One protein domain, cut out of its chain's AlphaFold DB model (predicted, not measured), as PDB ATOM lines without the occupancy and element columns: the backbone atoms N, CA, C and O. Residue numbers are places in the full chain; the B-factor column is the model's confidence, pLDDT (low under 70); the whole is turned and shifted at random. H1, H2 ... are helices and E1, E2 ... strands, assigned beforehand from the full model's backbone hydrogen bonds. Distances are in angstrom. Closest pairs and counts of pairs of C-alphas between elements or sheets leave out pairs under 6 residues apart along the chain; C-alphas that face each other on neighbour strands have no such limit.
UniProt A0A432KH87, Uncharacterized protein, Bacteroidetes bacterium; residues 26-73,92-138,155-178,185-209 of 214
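Overview. This is residues 26 to 73, 92 to 138, 155 to 178 and 185 to 209 of the 214 residues of an uncharacterized protein of Bacteroidetes bacterium (UniProt A0A432KH87). A strongly twisted sheet of five strands and a smaller sheet of three face each other as a sandwich, and one helix, H1, packs over the larger sheet's other face. The loops at residues 41 to 52 and 185 to 200 reach the two ends of the long axis. The printed part has 144 residues, under half in named elements: one helix and eight strands, in the order E1 E2 E3 E4 E5 E6 E7 H1 E8, class mixed. Both sheets, E4 E5 E3 E7 E8 and E1 E2 E6, are antiparallel. The whole is compact, radius of gyration of the C-alphas 16.1 A, yet elongated, spanning 58 by 37 by 25 A.

Along the chain. E1, residues 34 to 40, begins at C-alpha 34 (126.438, 117.317, 162.194) and is 20.1 A long. E2 is 53 to 59, E3 68 to 73, E4 104 to 106, E5 114 to 118, E6 127 to 133 and E7 155 to 161. H1, 163 to 176, is 20.1 A long; E8, 201 to 208, is 22.2 A long and ends at C-alpha 208 (132.606, 103.113, 162.469).

Arrangement. In the larger sheet, N 104 and O 116 of the hairpin E4 and E5 are 3.1 A apart, N 71 and O 115 of E3 and E5 2.8 A, N 159 and O 70 of E7 and E3 2.8 A, and N 156 and O 206 of E7 and E8 2.8 A. H1 is on this sheet, making two layers, a helix on one face of a sheet, at a height over the sheet of 9.7 A. It lies over E4, E5 and E3, slantwise to the strands; its closest C-alphas to E4 are Asp 173 and Thr 106, 5.7 A. Each O i to N i+4 pair in H1 is within hydrogen-bond range. In the other sheet, N 37 and O 56 of the hairpin E1 and E2 are 2.9 A apart, and N 57 and O 129 of E2 and E6 2.8 A.

Size, cuts and confidence. The farthest C-alphas, Asn 43 and Asn 193, are 58.7 A apart. Cuts leave C-alpha gaps of 8.4 A from 73 to 92, 11.1 A from 138 to 155 and 9.9 A from 178 to 185. The link E1 to E2 is long. Residues 42 to 49 and 109 to 111 have pLDDT under 70.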
ATOM      1  N   PRO A  26     129.273 124.378 176.310       93.69
ATOM      2  CA  PRO A  26     128.482 124.530 175.098       93.69
ATOM      3  C   PRO A  26     127.315 123.550 175.087       93.69
ATOM      4  O   PRO A  26     127.426 122.435 175.610       93.69
ATOM      5  N   GLU A  27     126.203 123.930 174.465       91.88
ATOM      6  CA  GLU A  27     125.113 122.981 174.261       91.88
ATOM      7  C   GLU A  27     125.615 121.769 173.476       91.88
ATOM      8  O   GLU A  27     126.526 121.860 172.648       91.88
ATOM      9  N   LYS A  28     125.067 120.595 173.785       89.62
ATOM     10  CA  LYS A  28     125.396 119.393 173.025       89.62
ATOM     11  C   LYS A  28     124.878 119.566 171.598       89.62
ATOM     12  O   LYS A  28     123.765 120.050 171.417       89.62
ATOM     13  N   LEU A  29     125.661 119.101 170.627       88.50
ATOM     14  CA  LEU A  29     125.245 119.023 169.228       88.50
ATOM     15  C   LEU A  29     123.854 118.401 169.095       88.50
ATOM     16  O   LEU A  29     123.594 117.321 169.646       88.50
ATOM     17  N   LYS A  30     122.979 119.090 168.364       87.00
ATOM     18  CA  LYS A  30     121.649 118.577 168.017       87.00
ATOM     19  C   LYS A  30     121.784 117.516 166.920       87.00
ATOM     20  O   LYS A  30     122.755 117.505 166.171       87.00
ATOM     21  N   GLU A  31     120.788 116.639 166.804       79.31
ATOM     22  CA  GLU A  31     120.816 115.464 165.910       79.31
ATOM     23  C   GLU A  31     121.059 115.801 164.425       79.31
ATOM     24  O   GLU A  31     121.597 114.971 163.711       79.31
ATOM     25  N   ASN A  32     120.750 117.029 163.987       84.81
ATOM     26  CA  ASN A  32     120.903 117.482 162.597       84.81
ATOM     27  C   ASN A  32     121.977 118.574 162.404       84.81
ATOM     28  O   ASN A  32     122.037 119.180 161.336       84.81
ATOM     29  N   GLU A  33     122.764 118.894 163.439       89.62
ATOM     30  CA  GLU A  33     123.844 119.896 163.337       89.62
ATOM     31  C   GLU A  33     125.115 119.310 162.719       89.62
ATOM     32  O   GLU A  33     125.907 120.044 162.131       89.62
ATOM     33  N   VAL A  34     125.320 117.994 162.843       92.75
ATOM     34  CA  VAL A  34     126.438 117.317 162.194       92.75
ATOM     35  C   VAL A  34     126.019 115.961 161.642       92.75
ATOM     36  O   VAL A  34     125.577 115.083 162.381       92.75
ATOM     37  N   ASP A  35     126.214 115.787 160.342       93.12
ATOM     38  CA  ASP A  35     126.100 114.504 159.660       93.12
ATOM     39  C   ASP A  35     127.517 113.953 159.436       93.12
ATOM     40  O   ASP A  35     128.375 114.636 158.874       93.12
ATOM     41  N   ILE A  36     127.786 112.725 159.890       92.19
ATOM     42  CA  ILE A  36     129.110 112.092 159.782       92.19
ATOM     43  C   ILE A  36     129.028 110.919 158.808       92.19
ATOM     44  O   ILE A  36     128.224 110.007 159.000       92.19
ATOM     45  N   SER A  37     129.888 110.917 157.792       91.88
ATOM     46  CA  SER A  37     130.026 109.808 156.848       91.88
ATOM     47  C   SER A  37     131.461 109.289 156.782       91.88
ATOM     48  O   SER A  37     132.423 109.971 157.145       91.88
ATOM     49  N   PHE A  38     131.591 108.039 156.351       91.62
ATOM     50  CA  PHE A  38     132.849 107.315 156.266       91.62
ATOM     51  C   PHE A  38     132.963 106.646 154.899       91.62
ATOM     52  O   PHE A  38     131.998 106.058 154.415       91.62
ATOM     53  N   GLU A  39     134.144 106.730 154.292       89.62
ATOM     54  CA  GLU A  39     134.433 106.139 152.989       89.62
ATOM     55  C   GLU A  39     135.781 105.412 153.013       89.62
ATOM     56  O   GLU A  39     136.744 105.885 153.620       89.62
ATOM     57  N   THR A  40     135.874 104.279 152.306       87.62
ATOM     58  CA  THR A  40     137.135 103.549 152.095       87.62
ATOM     59  C   THR A  40     137.519 103.492 150.624       87.62
ATOM     60  O   THR A  40     136.693 103.232 149.750       87.62
ATOM     61  N   ASN A  41     138.807 103.676 150.345       79.38
ATOM     62  CA  ASN A  41     139.355 103.621 148.994       79.38
ATOM     63  C   ASN A  41     140.030 102.267 148.739       79.38
ATOM     64  O   ASN A  41     141.232 102.107 148.926       79.38
ATOM     65  N   LEU A  42     139.258 101.278 148.273       63.59
ATOM     66  CA  LEU A  42     139.741  99.901 148.053       63.59
ATOM     67  C   LEU A  42     140.630  99.724 146.809       63.59
ATOM     68  O   LEU A  42     141.342  98.730 146.705       63.59
ATOM     69  N   ASN A  43     140.593 100.679 145.875       54.91
ATOM     70  CA  ASN A  43     141.247 100.591 144.560       54.91
ATOM     71  C   ASN A  43     142.289 101.694 144.322       54.91
ATOM     72  O   ASN A  43     142.705 101.915 143.183       54.91
ATOM     73  N   GLY A  44     142.685 102.430 145.364       48.78
ATOM     74  CA  GLY A  44     143.697 103.469 145.232       48.78
ATOM     75  C   GLY A  44     145.020 102.838 144.824       48.78
ATOM     76  O   GLY A  44     145.642 102.135 145.616       48.78
ATOM     77  N   ASN A  45     145.479 103.091 143.595       44.19
ATOM     78  CA  ASN A  45     146.899 102.956 143.306       44.19
ATOM     79  C   ASN A  45     147.640 103.709 144.421       44.19
ATOM     80  O   ASN A  45     147.314 104.865 144.698       44.19
ATOM     81  N   TYR A  46     148.610 103.051 145.058       47.78
ATOM     82  CA  TYR A  46     149.527 103.625 146.052       47.78
ATOM     83  C   TYR A  46     150.453 104.686 145.414       47.78
ATOM     84  O   TYR A  46     151.649 104.745 145.682       47.78
ATOM     85  N   SER A  47     149.941 105.501 144.491       46.62
ATOM     86  CA  SER A  47     150.594 106.721 144.061       46.62
ATOM     87  C   SER A  47     150.456 107.724 145.200       46.62
ATOM     88  O   SER A  47     149.341 108.111 145.540       46.62
ATOM     89  N   ASN A  48     151.597 108.077 145.789       49.50
ATOM     90  CA  ASN A  48     151.818 109.118 146.795       49.50
ATOM     91  C   ASN A  48     150.674 110.160 146.858       49.50
ATOM     92  O   ASN A  48     150.488 110.885 145.882       49.50
ATOM     93  N   ASN A  49     149.959 110.218 147.995       56.00
ATOM     94  CA  ASN A  49     148.800 111.077 148.350       56.00
ATOM     95  C   ASN A  49     147.371 110.494 148.245       56.00
ATOM     96  O   ASN A  49     146.411 111.262 148.262       56.00
ATOM     97  N   SER A  50     147.164 109.174 148.197       72.44
ATOM     98  CA  SER A  50     145.816 108.606 148.392       72.44
ATOM     99  C   SER A  50     145.570 108.197 149.852       72.44
ATOM    100  O   SER A  50     146.330 107.422 150.431       72.44
ATOM    101  N   TYR A  51     144.497 108.717 150.458       85.81
ATOM    102  CA  TYR A  51     144.010 108.262 151.764       85.81
ATOM    103  C   TYR A  51     143.258 106.933 151.610       85.81
ATOM    104  O   TYR A  51     142.388 106.808 150.743       85.81
ATOM    105  N   SER A  52     143.558 105.949 152.462       87.19
ATOM    106  CA  SER A  52     142.858 104.651 152.500       87.19
ATOM    107  C   SER A  52     141.431 104.787 153.029       87.19
ATOM    108  O   SER A  52     140.554 103.977 152.716       87.19
ATOM    109  N   SER A  53     141.193 105.802 153.851       90.44
ATOM    110  CA  SER A  53     139.909 106.082 154.475       90.44
ATOM    111  C   SER A  53     139.693 107.582 154.620       90.44
ATOM    112  O   SER A  53     140.641 108.315 154.894       90.44
ATOM    113  N   THR A  54     138.447 108.023 154.491       92.19
ATOM    114  CA  THR A  54     138.046 109.418 154.692       92.19
ATOM    115  C   THR A  54     136.872 109.471 155.660       92.19
ATOM    116  O   THR A  54     135.948 108.664 155.569       92.19
ATOM    117  N   VAL A  55     136.906 110.429 156.582       93.19
ATOM    118  CA  VAL A  55     135.768 110.793 157.430       93.19
ATOM    119  C   VAL A  55     135.315 112.191 157.026       93.19
ATOM    120  O   VAL A  55     136.116 113.127 157.056       93.19
ATOM    121  N   ASN A  56     134.042 112.327 156.658       93.81
ATOM    122  CA  ASN A  56     133.438 113.607 156.308       93.81
ATOM    123  C   ASN A  56     132.454 114.029 157.400       93.81
ATOM    124  O   ASN A  56     131.670 113.214 157.889       93.81
ATOM    125  N   PHE A  57     132.479 115.310 157.747       94.06
ATOM    126  CA  PHE A  57     131.546 115.948 158.666       94.06
ATOM    127  C   PHE A  57     130.838 117.062 157.895       94.06
ATOM    128  O   PHE A  57     131.483 118.042 157.522       94.06
ATOM    129  N   SER A  58     129.536 116.923 157.644       94.25
ATOM    130  CA  SER A  58     128.696 118.030 157.171       94.25
ATOM    131  C   SER A  58     128.151 118.760 158.391       94.25
ATOM    132  O   SER A  58     127.425 118.177 159.194       94.25
ATOM    133  N   ILE A  59     128.564 120.013 158.554       94.25
ATOM    134  CA  ILE A  59     128.259 120.861 159.702       94.25
ATOM    135  C   ILE A  59     127.222 121.892 159.270       94.25
ATOM    136  O   ILE A  59     127.410 122.593 158.275       94.25
ATOM    137  N   LYS A  60     126.137 121.995 160.037       92.12
ATOM    138  CA  LYS A  60     125.079 122.995 159.875       92.12
ATOM    139  C   LYS A  60     124.955 123.775 161.168       92.12
ATOM    140  O   LYS A  60     124.723 123.180 162.219       92.12
ATOM    141  N   ASP A  61     125.085 125.091 161.068       88.00
ATOM    142  CA  ASP A  61     125.136 125.961 162.234       88.00
ATOM    143  C   ASP A  61     124.213 127.173 162.124       88.00
ATOM    144  O   ASP A  61     123.765 127.533 161.032       88.00
ATOM    145  N   ASP A  62     123.912 127.781 163.268       87.12
ATOM    146  CA  ASP A  62     123.122 129.004 163.349       87.12
ATOM    147  C   ASP A  62     124.019 130.235 163.108       87.12
ATOM    148  O   ASP A  62     124.951 130.450 163.881       87.12
ATOM    149  N   PRO A  63     123.754 131.076 162.085       86.19
ATOM    150  CA  PRO A  63     124.559 132.271 161.813       86.19
ATOM    151  C   PRO A  63     124.510 133.341 162.918       86.19
ATOM    152  O   PRO A  63     125.236 134.333 162.828       86.19
ATOM    153  N   GLU A  64     123.625 133.220 163.912       87.50
ATOM    154  CA  GLU A  64     123.561 134.138 165.056       87.50
ATOM    155  C   GLU A  64     124.451 133.703 166.238       87.50
ATOM    156  O   GLU A  64     124.608 134.467 167.197       87.50
ATOM    157  N   GLU A  65     125.058 132.513 166.178       87.12
ATOM    158  CA  GLU A  65     125.903 131.957 167.237       87.12
ATOM    159  C   GLU A  65     127.375 131.871 166.812       87.12
ATOM    160  O   GLU A  65     127.709 131.441 165.719       87.12
ATOM    161  N   GLU A  66     128.294 132.255 167.702       90.00
ATOM    162  CA  GLU A  66     129.730 132.062 167.474       90.00
ATOM    163  C   GLU A  66     130.146 130.678 167.989       90.00
ATOM    164  O   GLU A  66     130.310 130.481 169.201       90.00
ATOM    165  N   ASN A  67     130.343 129.723 167.079       93.25
ATOM    166  CA  ASN A  67     130.688 128.351 167.438       93.25
ATOM    167  C   ASN A  67     132.118 127.947 167.075       93.25
ATOM    168  O   ASN A  67     132.742 128.414 166.120       93.25
ATOM    169  N   TYR A  68     132.620 126.999 167.861       94.94
ATOM    170  CA  TYR A  68     133.932 126.402 167.697       94.94
ATOM    171  C   TYR A  68     133.811 124.890 167.818       94.94
ATOM    172  O   TYR A  68     133.116 124.372 168.700       94.94
ATOM    173  N   TYR A  69     134.536 124.180 166.962       95.19
ATOM    174  CA  TYR A  69     134.431 122.735 166.841       95.19
ATOM    175  C   TYR A  69     135.777 122.058 167.046       95.19
ATOM    176  O   TYR A  69     136.828 122.622 166.734       95.19
ATOM    177  N   LEU A  70     135.729 120.830 167.562       94.94
ATOM    178  CA  LEU A  70     136.872 119.927 167.623       94.94
ATOM    179  C   LEU A  70     136.463 118.525 167.174       94.94
ATOM    180  O   LEU A  70     135.487 117.972 167.673       94.94
ATOM    181  N   ALA A  71     137.250 117.914 166.295       94.81
ATOM    182  CA  ALA A  71     137.129 116.509 165.938       94.81
ATOM    183  C   ALA A  71     138.372 115.718 166.329       94.81
ATOM    184  O   ALA A  71     139.496 116.218 166.272       94.81
ATOM    185  N   ARG A  72     138.157 114.459 166.704       93.62
ATOM    186  CA  ARG A  72     139.217 113.467 166.896       93.62
ATOM    187  C   ARG A  72     138.682 112.064 166.672       93.62
ATOM    188  O   ARG A  72     137.507 111.792 166.922       93.62
ATOM    189  N   VAL A  73     139.557 111.166 166.240       93.19
ATOM    190  CA  VAL A  73     139.210 109.769 165.968       93.19
ATOM    191  C   VAL A  73     140.058 108.873 166.846       93.19
ATOM    192  O   VAL A  73     141.267 109.060 166.945       93.19
ATOM    193  N   ASN A  92     143.394 104.662 171.576       90.06
ATOM    194  CA  ASN A  92     144.409 105.570 171.055       90.06
ATOM    195  C   ASN A  92     143.764 106.531 170.070       90.06
ATOM    196  O   ASN A  92     143.152 106.102 169.098       90.06
ATOM    197  N   TYR A  93     143.906 107.831 170.301       90.94
ATOM    198  CA  TYR A  93     143.557 108.812 169.282       90.94
ATOM    199  C   TYR A  93     144.574 108.727 168.144       90.94
ATOM    200  O   TYR A  93     145.784 108.738 168.381       90.94
ATOM    201  N   ILE A  94     144.082 108.590 166.919       89.31
ATOM    202  CA  ILE A  94     144.912 108.397 165.733       89.31
ATOM    203  C   ILE A  94     145.166 109.723 165.030       89.31
ATOM    204  O   ILE A  94     144.398 110.677 165.148       89.31
ATOM    205  N   TYR A  95     146.271 109.776 164.298       88.00
ATOM    206  CA  TYR A  95     146.548 110.870 163.384       88.00
ATOM    207  C   TYR A  95     145.677 110.744 162.129       88.00
ATOM    208  O   TYR A  95     145.480 109.645 161.607       88.00
ATOM    209  N   MET A  96     145.190 111.880 161.645       88.62
ATOM    210  CA  MET A  96     144.543 112.045 160.346       88.62
ATOM    211  C   MET A  96     145.043 113.355 159.740       88.62
ATOM    212  O   MET A  96     145.567 114.204 160.456       88.62
ATOM    213  N   GLU A  97     144.864 113.536 158.440       89.19
ATOM    214  CA  GLU A  97     145.212 114.781 157.763       89.19
ATOM    215  C   GLU A  97     143.945 115.559 157.403       89.19
ATOM    216  O   GLU A  97     143.025 114.981 156.812       89.19
ATOM    217  N   PRO A  98     143.865 116.861 157.723       90.75
ATOM    218  CA  PRO A  98     142.808 117.698 157.187       90.75
ATOM    219  C   PRO A  98     142.999 117.830 155.673       90.75
ATOM    220  O   PRO A  98     144.040 118.277 155.195       90.75
ATOM    221  N   ILE A  99     141.981 117.440 154.909       90.00
ATOM    222  CA  ILE A  99     141.985 117.591 153.447       90.00
ATOM    223  C   ILE A  99     141.684 119.052 153.070       90.00
ATOM    224  O   ILE A  99     142.141 119.536 152.035       90.00
ATOM    225  N   ASP A 100     140.934 119.766 153.918       82.62
ATOM    226  CA  ASP A 100     140.642 121.192 153.755       82.62
ATOM    227  C   ASP A 100     141.637 122.059 154.561       82.62
ATOM    228  O   ASP A 100     141.739 121.882 155.777       82.62
ATOM    229  N   PRO A 101     142.320 123.042 153.934       80.06
ATOM    230  CA  PRO A 101     143.258 123.942 154.611       80.06
ATOM    231  C   PRO A 101     142.647 124.843 155.699       80.06
ATOM    232  O   PRO A 101     143.395 125.429 156.481       80.06
ATOM    233  N   GLN A 102     141.324 125.015 155.750       84.62
ATOM    234  CA  GLN A 102     140.662 125.778 156.812       84.62
ATOM    235  C   GLN A 102     140.547 124.987 158.120       84.62
ATOM    236  O   GLN A 102     140.454 125.580 159.197       84.62
ATOM    237  N   THR A 103     140.578 123.655 158.037       85.94
ATOM    238  CA  THR A 103     140.614 122.789 159.213       85.94
ATOM    239  C   THR A 103     142.036 122.750 159.743       85.94
ATOM    240  O   THR A 103     142.958 122.302 159.060       85.94
ATOM    241  N   LYS A 104     142.228 123.223 160.974       85.19
ATOM    242  CA  LYS A 104     143.551 123.242 161.589       85.19
ATOM    243  C   LYS A 104     143.745 121.978 162.396       85.19
ATOM    244  O   LYS A 104     142.977 121.703 163.317       85.19
ATOM    245  N   GLU A 105     144.794 121.237 162.079       84.12
ATOM    246  CA  GLU A 105     145.350 120.317 163.055       84.12
ATOM    247  C   GLU A 105     145.854 121.136 164.251       84.12
ATOM    248  O   GLU A 105     146.419 122.213 164.079       84.12
ATOM    249  N   THR A 106     145.598 120.659 165.461       82.94
ATOM    250  CA  THR A 106     146.149 121.240 166.677       82.94
ATOM    251  C   THR A 106     146.814 120.160 167.497       82.94
ATOM    252  O   THR A 106     146.321 119.036 167.628       82.94
ATOM    253  N   TYR A 107     147.945 120.514 168.086       70.19
ATOM    254  CA  TYR A 107     148.642 119.603 168.960       70.19
ATOM    255  C   TYR A 107     148.102 119.615 170.383       70.19
ATOM    256  O   TYR A 107     148.093 120.628 171.084       70.19
ATOM    257  N   LEU A 108     147.775 118.419 170.857       72.44
ATOM    258  CA  LEU A 108     147.634 118.137 172.273       72.44
ATOM    259  C   LEU A 108     148.661 117.057 172.661       72.44
ATOM    260  O   LEU A 108     148.613 115.941 172.123       72.44
ATOM    261  N   PRO A 109     149.595 117.351 173.590       64.62
ATOM    262  CA  PRO A 109     150.642 116.414 173.975       64.62
ATOM    263  C   PRO A 109     150.098 115.025 174.321       64.62
ATOM    264  O   PRO A 109     149.170 114.894 175.117       64.62
ATOM    265  N   ASN A 110     150.711 113.985 173.746       60.44
ATOM    266  CA  ASN A 110     150.390 112.572 173.993       60.44
ATOM    267  C   ASN A 110     148.950 112.149 173.649       60.44
ATOM    268  O   ASN A 110     148.443 111.204 174.251       60.44
ATOM    269  N   SER A 111     148.274 112.831 172.719       66.75
ATOM    270  CA  SER A 111     146.837 112.600 172.519       66.75
ATOM    271  C   SER A 111     146.369 112.436 171.068       66.75
ATOM    272  O   SER A 111     145.175 112.493 170.821       66.75
ATOM    273  N   GLY A 112     147.256 112.126 170.119       73.00
ATOM    274  CA  GLY A 112     146.854 111.870 168.726       73.00
ATOM    275  C   GLY A 112     146.304 113.106 168.003       73.00
ATOM    276  O   GLY A 112     146.442 114.229 168.492       73.00
ATOM    277  N   GLY A 113     145.701 112.897 166.828       83.62
ATOM    278  CA  GLY A 113     145.209 113.979 165.973       83.62
ATOM    279  C   GLY A 113     143.970 114.667 166.549       83.62
ATOM    280  O   GLY A 113     142.968 114.012 166.848       83.62
ATOM    281  N   HIS A 114     144.045 115.990 166.679       90.62
ATOM    282  CA  HIS A 114     142.928 116.858 167.036       90.62
ATOM    283  C   HIS A 114     142.764 117.923 165.958       90.62
ATOM    284  O   HIS A 114     143.738 118.546 165.549       90.62
ATOM    285  N   PHE A 115     141.532 118.148 165.517       93.12
ATOM    286  CA  PHE A 115     141.234 119.068 164.425       93.12
ATOM    287  C   PHE A 115     140.257 120.111 164.921       93.12
ATOM    288  O   PHE A 115     139.177 119.751 165.380       93.12
ATOM    289  N   ILE A 116     140.640 121.382 164.868       93.88
ATOM    290  CA  ILE A 116     139.815 122.500 165.319       93.88
ATOM    291  C   ILE A 116     139.346 123.347 164.145       93.88
ATOM    292  O   ILE A 116     140.063 123.552 163.162       93.88
ATOM    293  N   LEU A 117     138.138 123.881 164.292       94.19
ATOM    294  CA  LEU A 117     137.471 124.701 163.291       94.19
ATOM    295  C   LEU A 117     136.722 125.842 163.987       94.19
ATOM    296  O   LEU A 117     136.105 125.631 165.031       94.19
ATOM    297  N   SER A 118     136.790 127.041 163.413       94.31
ATOM    298  CA  SER A 118     135.959 128.183 163.816       94.31
ATOM    299  C   SER A 118     134.814 128.325 162.820       94.31
ATOM    300  O   SER A 118     135.075 128.235 161.620       94.31
ATOM    301  N   ASP A 119     133.592 128.584 163.288       92.00
ATOM    302  CA  ASP A 119     132.458 128.901 162.407       92.00
ATOM    303  C   ASP A 119     132.664 130.205 161.625       92.00
ATOM    304  O   ASP A 119     132.125 130.359 160.542       92.00
ATOM    305  N   GLU A 120     133.546 131.112 162.054       91.19
ATOM    306  CA  GLU A 120     133.789 132.390 161.357       91.19
ATOM    307  C   GLU A 120     134.051 132.243 159.836       91.19
ATOM    308  O   GLU A 120     133.719 133.134 159.051       91.19
ATOM    309  N   ILE A 121     134.614 131.110 159.397       88.06
ATOM    310  CA  ILE A 121     134.901 130.842 157.978       88.06
ATOM    311  C   ILE A 121     133.655 130.464 157.151       88.06
ATOM    312  O   ILE A 121     133.692 130.589 155.924       88.06
ATOM    313  N   PHE A 122     132.580 129.974 157.781       89.56
ATOM    314  CA  PHE A 122     131.365 129.503 157.108       89.56
ATOM    315  C   PHE A 122     130.084 130.213 157.579       89.56
ATOM    316  O   PHE A 122     129.213 130.455 156.739       89.56
ATOM    317  N   ASN A 123     130.023 130.667 158.832       86.44
ATOM    318  CA  ASN A 123     129.060 131.596 159.428       86.44
ATOM    319  C   ASN A 123     127.609 131.225 159.100       86.44
ATOM    320  O   ASN A 123     126.920 131.921 158.342       86.44
ATOM    321  N   GLY A 124     127.193 130.059 159.593       83.19
ATOM    322  CA  GLY A 124     125.859 129.486 159.384       83.19
ATOM    323  C   GLY A 124     125.586 128.910 157.988       83.19
ATOM    324  O   GLY A 124     124.471 128.470 157.696       83.19
ATOM    325  N   LYS A 125     126.577 128.886 157.089       89.25
ATOM    326  CA  LYS A 125     126.504 128.077 155.860       89.25
ATOM    327  C   LYS A 125     126.878 126.635 156.164       89.25
ATOM    328  O   LYS A 125     127.685 126.371 157.041       89.25
ATOM    329  N   GLU A 126     126.346 125.698 155.389       91.81
ATOM    330  CA  GLU A 126     126.801 124.313 155.484       91.81
ATOM    331  C   GLU A 126     128.286 124.215 155.107       91.81
ATOM    332  O   GLU A 126     128.709 124.752 154.076       91.81
ATOM    333  N   TYR A 127     129.068 123.544 155.952       93.38
ATOM    334  CA  TYR A 127     130.504 123.363 155.768       93.38
ATOM    335  C   TYR A 127     130.881 121.887 155.867       93.38
ATOM    336  O   TYR A 127     130.405 121.167 156.741       93.38
ATOM    337  N   GLU A 128     131.755 121.439 154.968       92.50
ATOM    338  CA  GLU A 128     132.194 120.049 154.897       92.50
ATOM    339  C   GLU A 128     133.649 119.932 155.364       92.50
ATOM    340  O   GLU A 128     134.582 120.239 154.623       92.50
ATOM    341  N   MET A 129     133.851 119.457 156.593       92.50
ATOM    342  CA  MET A 129     135.182 119.115 157.087       92.50
ATOM    343  C   MET A 129     135.535 117.690 156.664       92.50
ATOM    344  O   MET A 129     134.779 116.754 156.921       92.50
ATOM    345  N   LYS A 130     136.713 117.510 156.060       93.25
ATOM    346  CA  LYS A 130     137.194 116.205 155.585       93.25
ATOM    347  C   LYS A 130     138.527 115.848 156.208       93.25
ATOM    348  O   LYS A 130     139.483 116.614 156.101       93.25
ATOM    349  N   LEU A 131     138.588 114.661 156.800       92.75
ATOM    350  CA  LEU A 131     139.799 114.104 157.387       92.75
ATOM    351  C   LEU A 131     140.192 112.826 156.645       92.75
ATOM    352  O   LEU A 131     139.400 111.888 156.550       92.75
ATOM    353  N   GLY A 132     141.422 112.784 156.143       91.56
ATOM    354  CA  GLY A 132     142.010 111.636 155.469       91.56
ATOM    355  C   GLY A 132     142.869 110.797 156.413       91.56
ATOM    356  O   GLY A 132     143.686 111.322 157.162       91.56
ATOM    357  N   ALA A 133     142.712 109.478 156.370       90.06
ATOM    358  CA  ALA A 133     143.589 108.529 157.046       90.06
ATOM    359  C   ALA A 133     144.338 107.673 156.020       90.06
ATOM    360  O   ALA A 133     143.750 107.097 155.103       90.06
ATOM    361  N   PHE A 134     145.652 107.538 156.207       85.88
ATOM    362  CA  PHE A 134     146.453 106.576 155.441       85.88
ATOM    363  C   PHE A 134     146.152 105.126 155.836       85.88
ATOM    364  O   PHE A 134     146.357 104.214 155.037       85.88
ATOM    365  N   ASN A 135     145.627 104.920 157.045       84.38
ATOM    366  CA  ASN A 135     145.188 103.620 157.534       84.38
ATOM    367  C   ASN A 135     143.755 103.314 157.083       84.38
ATOM    368  O   ASN A 135     142.927 104.212 156.945       84.38
ATOM    369  N   ASP A 136     143.464 102.030 156.896       86.81
ATOM    370  CA  ASP A 136     142.102 101.522 156.731       86.81
ATOM    371  C   ASP A 136     141.388 101.550 158.091       86.81
ATOM    372  O   ASP A 136     141.802 100.847 159.017       86.81
ATOM    373  N   LEU A 137     140.341 102.370 158.225       88.06
ATOM    374  CA  LEU A 137     139.601 102.529 159.486       88.06
ATOM    375  C   LEU A 137     138.466 101.507 159.657       88.06
ATOM    376  O   LEU A 137     137.543 101.712 160.448       88.06
ATOM    377  N   ARG A 138     138.504 100.393 158.926       88.56
ATOM    378  CA  ARG A 138     137.627  99.249 159.188       88.56
ATOM    379  C   ARG A 138     138.219  98.352 160.265       88.56
ATOM    380  O   ARG A 138     139.431  98.307 160.477       88.56
ATOM    381  N   GLU A 155     136.106 105.090 167.046       94.25
ATOM    382  CA  GLU A 155     135.193 106.053 167.672       94.25
ATOM    383  C   GLU A 155     135.552 107.463 167.189       94.25
ATOM    384  O   GLU A 155     136.640 107.960 167.472       94.25
ATOM    385  N   ILE A 156     134.636 108.123 166.493       94.06
ATOM    386  CA  ILE A 156     134.744 109.534 166.137       94.06
ATOM    387  C   ILE A 156     134.096 110.348 167.255       94.06
ATOM    388  O   ILE A 156     132.956 110.089 167.643       94.06
ATOM    389  N   GLU A 157     134.815 111.337 167.773       94.31
ATOM    390  CA  GLU A 157     134.276 112.319 168.705       94.31
ATOM    391  C   GLU A 157     134.230 113.687 168.023       94.31
ATOM    392  O   GLU A 157     135.269 114.213 167.623       94.31
ATOM    393  N   PHE A 158     133.031 114.263 167.924       94.94
ATOM    394  CA  PHE A 158     132.817 115.617 167.413       94.94
ATOM    395  C   PHE A 158     132.299 116.496 168.552       94.94
ATOM    396  O   PHE A 158     131.303 116.169 169.206       94.94
ATOM    397  N   HIS A 159     133.029 117.567 168.842       95.19
ATOM    398  CA  HIS A 159     132.858 118.427 170.007       95.19
ATOM    399  C   HIS A 159     132.397 119.815 169.567       95.19
ATOM    400  O   HIS A 159     132.991 120.389 168.656       95.19
ATOM    401  N   LYS A 160     131.425 120.385 170.286       95.44
ATOM    402  CA  LYS A 160     131.285 121.840 170.420       95.44
ATOM    403  C   LYS A 160     132.171 122.273 171.586       95.44
ATOM    404  O   LYS A 160     132.072 121.727 172.689       95.44
ATOM    405  N   ILE A 161     133.065 123.223 171.346       95.88
ATOM    406  CA  ILE A 161     133.989 123.754 172.352       95.88
ATOM    407  C   ILE A 161     133.704 125.234 172.584       95.88
ATOM    408  O   ILE A 161     133.248 125.935 171.687       95.88
ATOM    409  N   ASN A 162     133.952 125.730 173.795       95.44
ATOM    410  CA  ASN A 162     133.861 127.168 174.022       95.44
ATOM    411  C   ASN A 162     135.080 127.888 173.425       95.44
ATOM    412  O   ASN A 162     136.163 127.317 173.261       95.44
ATOM    413  N   ARG A 163     134.917 129.190 173.184       95.06
ATOM    414  CA  ARG A 163     135.974 130.074 172.680       95.06
ATOM    415  C   ARG A 163     137.272 129.977 173.483       95.06
ATOM    416  O   ARG A 163     138.358 129.995 172.912       95.06
ATOM    417  N   ALA A 164     137.171 129.859 174.808       95.19
ATOM    418  CA  ALA A 164     138.334 129.751 175.681       95.19
ATOM    419  C   ALA A 164     139.183 128.506 175.378       95.19
ATOM    420  O   ALA A 164     140.408 128.609 175.300       95.19
ATOM    421  N   LEU A 165     138.542 127.348 175.169       94.31
ATOM    422  CA  LEU A 165     139.233 126.118 174.786       94.31
ATOM    423  C   LEU A 165     139.829 126.231 173.377       94.31
ATOM    424  O   LEU A 165     140.978 125.852 173.182       94.31
ATOM    425  N   TYR A 166     139.107 126.818 172.419       94.38
ATOM    426  CA  TYR A 166     139.633 127.045 171.069       94.38
ATOM    427  C   TYR A 166     140.908 127.908 171.069       94.38
ATOM    428  O   TYR A 166     141.931 127.523 170.501       94.38
ATOM    429  N   LEU A 167     140.885 129.046 171.769       92.56
ATOM    430  CA  LEU A 167     142.041 129.942 171.874       92.56
ATOM    431  C   LEU A 167     143.218 129.298 172.607       92.56
ATOM    432  O   LEU A 167     144.374 129.562 172.268       92.56
ATOM    433  N   TYR A 168     142.943 128.457 173.605       91.56
ATOM    434  CA  TYR A 168     143.974 127.684 174.286       91.56
ATOM    435  C   TYR A 168     144.690 126.731 173.327       91.56
ATOM    436  O   TYR A 168     145.920 126.727 173.284       91.56
ATOM    437  N   LEU A 169     143.929 125.978 172.528       91.00
ATOM    438  CA  LEU A 169     144.467 125.031 171.550       91.00
ATOM    439  C   LEU A 169     145.316 125.741 170.488       91.00
ATOM    440  O   LEU A 169     146.454 125.344 170.254       91.00
ATOM    441  N   LEU A 170     144.836 126.871 169.951       89.44
ATOM    442  CA  LEU A 170     145.638 127.721 169.060       89.44
ATOM    443  C   LEU A 170     146.929 128.221 169.721       89.44
ATOM    444  O   LEU A 170     147.975 128.292 169.081       89.44
ATOM    445  N   SER A 171     146.871 128.589 171.003       88.00
ATOM    446  CA  SER A 171     148.043 129.085 171.730       88.00
ATOM    447  C   SER A 171     149.089 127.992 171.942       88.00
ATOM    448  O   SER A 171     150.281 128.285 171.874       88.00
ATOM    449  N   ILE A 172     148.677 126.748 172.209       85.56
ATOM    450  CA  ILE A 172     149.605 125.613 172.320       85.56
ATOM    451  C   ILE A 172     150.272 125.352 170.975       85.56
ATOM    452  O   ILE A 172     151.496 125.243 170.924       85.56
ATOM    453  N   ASP A 173     149.478 125.294 169.909       83.12
ATOM    454  CA  ASP A 173     149.951 125.002 168.558       83.12
ATOM    455  C   ASP A 173     151.029 126.003 168.108       83.12
ATOM    456  O   ASP A 173     152.149 125.624 167.761       83.12
ATOM    457  N   ASN A 174     150.764 127.300 168.297       81.56
ATOM    458  CA  ASN A 174     151.717 128.375 168.002       81.56
ATOM    459  C   ASN A 174     153.024 128.306 168.821       81.56
ATOM    460  O   ASN A 174     154.034 128.879 168.414       81.56
ATOM    461  N   ASN A 175     153.020 127.639 169.980       79.44
ATOM    462  CA  ASN A 175     154.183 127.525 170.867       79.44
ATOM    463  C   ASN A 175     154.873 126.153 170.813       79.44
ATOM    464  O   ASN A 175     155.874 125.971 171.507       79.44
ATOM    465  N   GLN A 176     154.370 125.175 170.054       74.94
ATOM    466  CA  GLN A 176     154.920 123.816 170.080       74.94
ATOM    467  C   GLN A 176     156.298 123.727 169.411       74.94
ATOM    468  O   GLN A 176     157.193 123.047 169.916       74.94
ATOM    469  N   TYR A 177     156.481 124.432 168.296       73.25
ATOM    470  CA  TYR A 177     157.734 124.460 167.539       73.25
ATOM    471  C   TYR A 177     158.221 125.900 167.351       73.25
ATOM    472  O   TYR A 177     158.233 126.409 166.227       73.25
ATOM    473  N   PRO A 178     158.608 126.591 168.440       72.69
ATOM    474  CA  PRO A 178     159.048 127.968 168.345       72.69
ATOM    475  C   PRO A 178     160.364 128.014 167.562       72.69
ATOM    476  O   PRO A 178     161.357 127.378 167.921       72.69
ATOM    477  N   THR A 185     153.676 133.534 172.730       83.69
ATOM    478  CA  THR A 185     152.245 133.791 172.506       83.69
ATOM    479  C   THR A 185     151.550 133.979 173.849       83.69
ATOM    480  O   THR A 185     151.631 133.119 174.730       83.69
ATOM    481  N   GLN A 186     150.842 135.099 174.005       84.12
ATOM    482  CA  GLN A 186     150.011 135.329 175.178       84.12
ATOM    483  C   GLN A 186     148.869 134.310 175.209       84.12
ATOM    484  O   GLN A 186     147.984 134.318 174.356       84.12
ATOM    485  N   VAL A 187     148.873 133.457 176.230       86.69
ATOM    486  CA  VAL A 187     147.783 132.519 176.487       86.69
ATOM    487  C   VAL A 187     146.578 133.301 177.016       86.69
ATOM    488  O   VAL A 187     146.709 134.122 177.929       86.69
ATOM    489  N   TYR A 188     145.405 133.064 176.425       89.06
ATOM    490  CA  TYR A 188     144.134 133.624 176.891       89.06
ATOM    491  C   TYR A 188     143.911 133.312 178.385       89.06
ATOM    492  O   TYR A 188     144.408 132.316 178.890       89.06
ATOM    493  N   SER A 189     143.180 134.149 179.121       93.00
ATOM    494  CA  SER A 189     142.815 133.870 180.517       93.00
ATOM    495  C   SER A 189     141.404 134.376 180.774       93.00
ATOM    496  O   SER A 189     141.100 135.534 180.494       93.00
ATOM    497  N   ASN A 190     140.550 133.513 181.320       94.44
ATOM    498  CA  ASN A 190     139.163 133.815 181.705       94.44
ATOM    499  C   ASN A 190     138.900 133.540 183.191       94.44
ATOM    500  O   ASN A 190     137.755 133.374 183.622       94.44
ATOM    501  N   VAL A 191     139.978 133.453 183.965       94.69
ATOM    502  CA  VAL A 191     139.954 133.306 185.412       94.69
ATOM    503  C   VAL A 191     140.056 134.691 186.051       94.69
ATOM    504  O   VAL A 191     141.031 135.411 185.850       94.69
ATOM    505  N   GLU A 192     139.041 135.070 186.826       93.88
ATOM    506  CA  GLU A 192     139.031 136.296 187.625       93.88
ATOM    507  C   GLU A 192     139.838 136.085 188.918       93.88
ATOM    508  O   GLU A 192     139.781 135.019 189.537       93.88
ATOM    509  N   ASN A 193     140.593 137.109 189.336       91.31
ATOM    510  CA  ASN A 193     141.503 137.082 190.494       91.31
ATOM    511  C   ASN A 193     142.621 136.017 190.423       91.31
ATOM    512  O   ASN A 193     143.143 135.601 191.457       91.31
ATOM    513  N   GLY A 194     143.013 135.586 189.222       89.62
ATOM    514  CA  GLY A 194     144.102 134.633 189.011       89.62
ATOM    515  C   GLY A 194     144.539 134.557 187.549       89.62
ATOM    516  O   GLY A 194     144.087 135.338 186.716       89.62
ATOM    517  N   TYR A 195     145.419 133.603 187.245       90.12
ATOM    518  CA  TYR A 195     145.814 133.267 185.877       90.12
ATOM    519  C   TYR A 195     145.388 131.838 185.574       90.12
ATOM    520  O   TYR A 195     145.673 130.928 186.354       90.12
ATOM    521  N   GLY A 196     144.722 131.641 184.443       90.81
ATOM    522  CA  GLY A 196     144.330 130.316 183.995       90.81
ATOM    523  C   GLY A 196     143.214 130.358 182.967       90.81
ATOM    524  O   GLY A 196     142.619 131.400 182.696       90.81
ATOM    525  N   ILE A 197     142.925 129.187 182.415       93.06
ATOM    526  CA  ILE A 197     141.842 128.995 181.461       93.06
ATOM    527  C   ILE A 197     140.928 127.908 181.988       93.06
ATOM    528  O   ILE A 197     141.378 126.817 182.337       93.06
ATOM    529  N   VAL A 198     139.637 128.199 181.986       95.38
ATOM    530  CA  VAL A 198     138.595 127.184 182.044       95.38
ATOM    531  C   VAL A 198     138.083 126.995 180.621       95.38
ATOM    532  O   VAL A 198     137.432 127.871 180.059       95.38
ATOM    533  N   GLY A 199     138.443 125.870 180.014       94.56
ATOM    534  CA  GLY A 199     137.911 125.425 178.730       94.56
ATOM    535  C   GLY A 199     136.831 124.376 178.959       94.56
ATOM    536  O   GLY A 199     136.938 123.564 179.878       94.56
ATOM    537  N   THR A 200     135.793 124.382 178.135       95.75
ATOM    538  CA  THR A 200     134.676 123.443 178.256       95.75
ATOM    539  C   THR A 200     134.288 122.902 176.892       95.75
ATOM    540  O   THR A 200     134.310 123.638 175.905       95.75
ATOM    541  N   SER A 201     133.875 121.639 176.850       95.62
ATOM    542  CA  SER A 201     133.345 121.011 175.646       95.62
ATOM    543  C   SER A 201     132.115 120.163 175.944       95.62
ATOM    544  O   SER A 201     131.949 119.625 177.042       95.62
ATOM    545  N   SER A 202     131.264 120.031 174.938       95.75
ATOM    546  CA  SER A 202     130.230 119.010 174.840       95.75
ATOM    547  C   SER A 202     130.493 118.218 173.564       95.75
ATOM    548  O   SER A 202     131.018 118.758 172.591       95.75
ATOM    549  N   PHE A 203     130.181 116.924 173.548       94.56
ATOM    550  CA  PHE A 203     130.508 116.105 172.385       94.56
ATOM    551  C   PHE A 203     129.494 115.014 172.111       94.56
ATOM    552  O   PHE A 203     128.751 114.565 172.994       94.56
ATOM    553  N   THR A 204     129.487 114.586 170.855       94.00
ATOM    554  CA  THR A 204     128.801 113.387 170.400       94.00
ATOM    555  C   THR A 204     129.816 112.348 169.943       94.00
ATOM    556  O   THR A 204     130.958 112.673 169.609       94.00
ATOM    557  N   LYS A 205     129.397 111.086 169.971       93.69
ATOM    558  CA  LYS A 205     130.214 109.951 169.559       93.69
ATOM    559  C   LYS A 205     129.553 109.231 168.403       93.69
ATOM    560  O   LYS A 205     128.361 108.944 168.470       93.69
ATOM    561  N   TYR A 206     130.359 108.867 167.422       92.94
ATOM    562  CA  TYR A 206     129.966 108.011 166.316       92.94
ATOM    563  C   TYR A 206     130.926 106.824 166.224       92.94
ATOM    564  O   TYR A 206     132.116 106.959 166.504       92.94
ATOM    565  N   VAL A 207     130.416 105.646 165.874       92.81
ATOM    566  CA  VAL A 207     131.219 104.424 165.761       92.81
ATOM    567  C   VAL A 207     131.249 103.989 164.306       92.81
ATOM    568  O   VAL A 207     130.202 103.806 163.695       92.81
ATOM    569  N   ILE A 208     132.447 103.773 163.766       90.19
ATOM    570  CA  ILE A 208     132.606 103.113 162.469       90.19
ATOM    571  C   ILE A 208     132.424 101.607 162.692       90.19
ATOM    572  O   ILE A 208     133.218 100.964 163.388       90.19
ATOM    573  N   GLU A 209     131.350 101.046 162.138       82.81
ATOM    574  CA  GLU A 209     130.985  99.632 162.324       82.81
ATOM    575  C   GLU A 209     131.473  98.707 161.198       82.81
ATOM    576  O   GLU A 209     131.411  97.483 161.346       82.81
TER     577      GLU A 209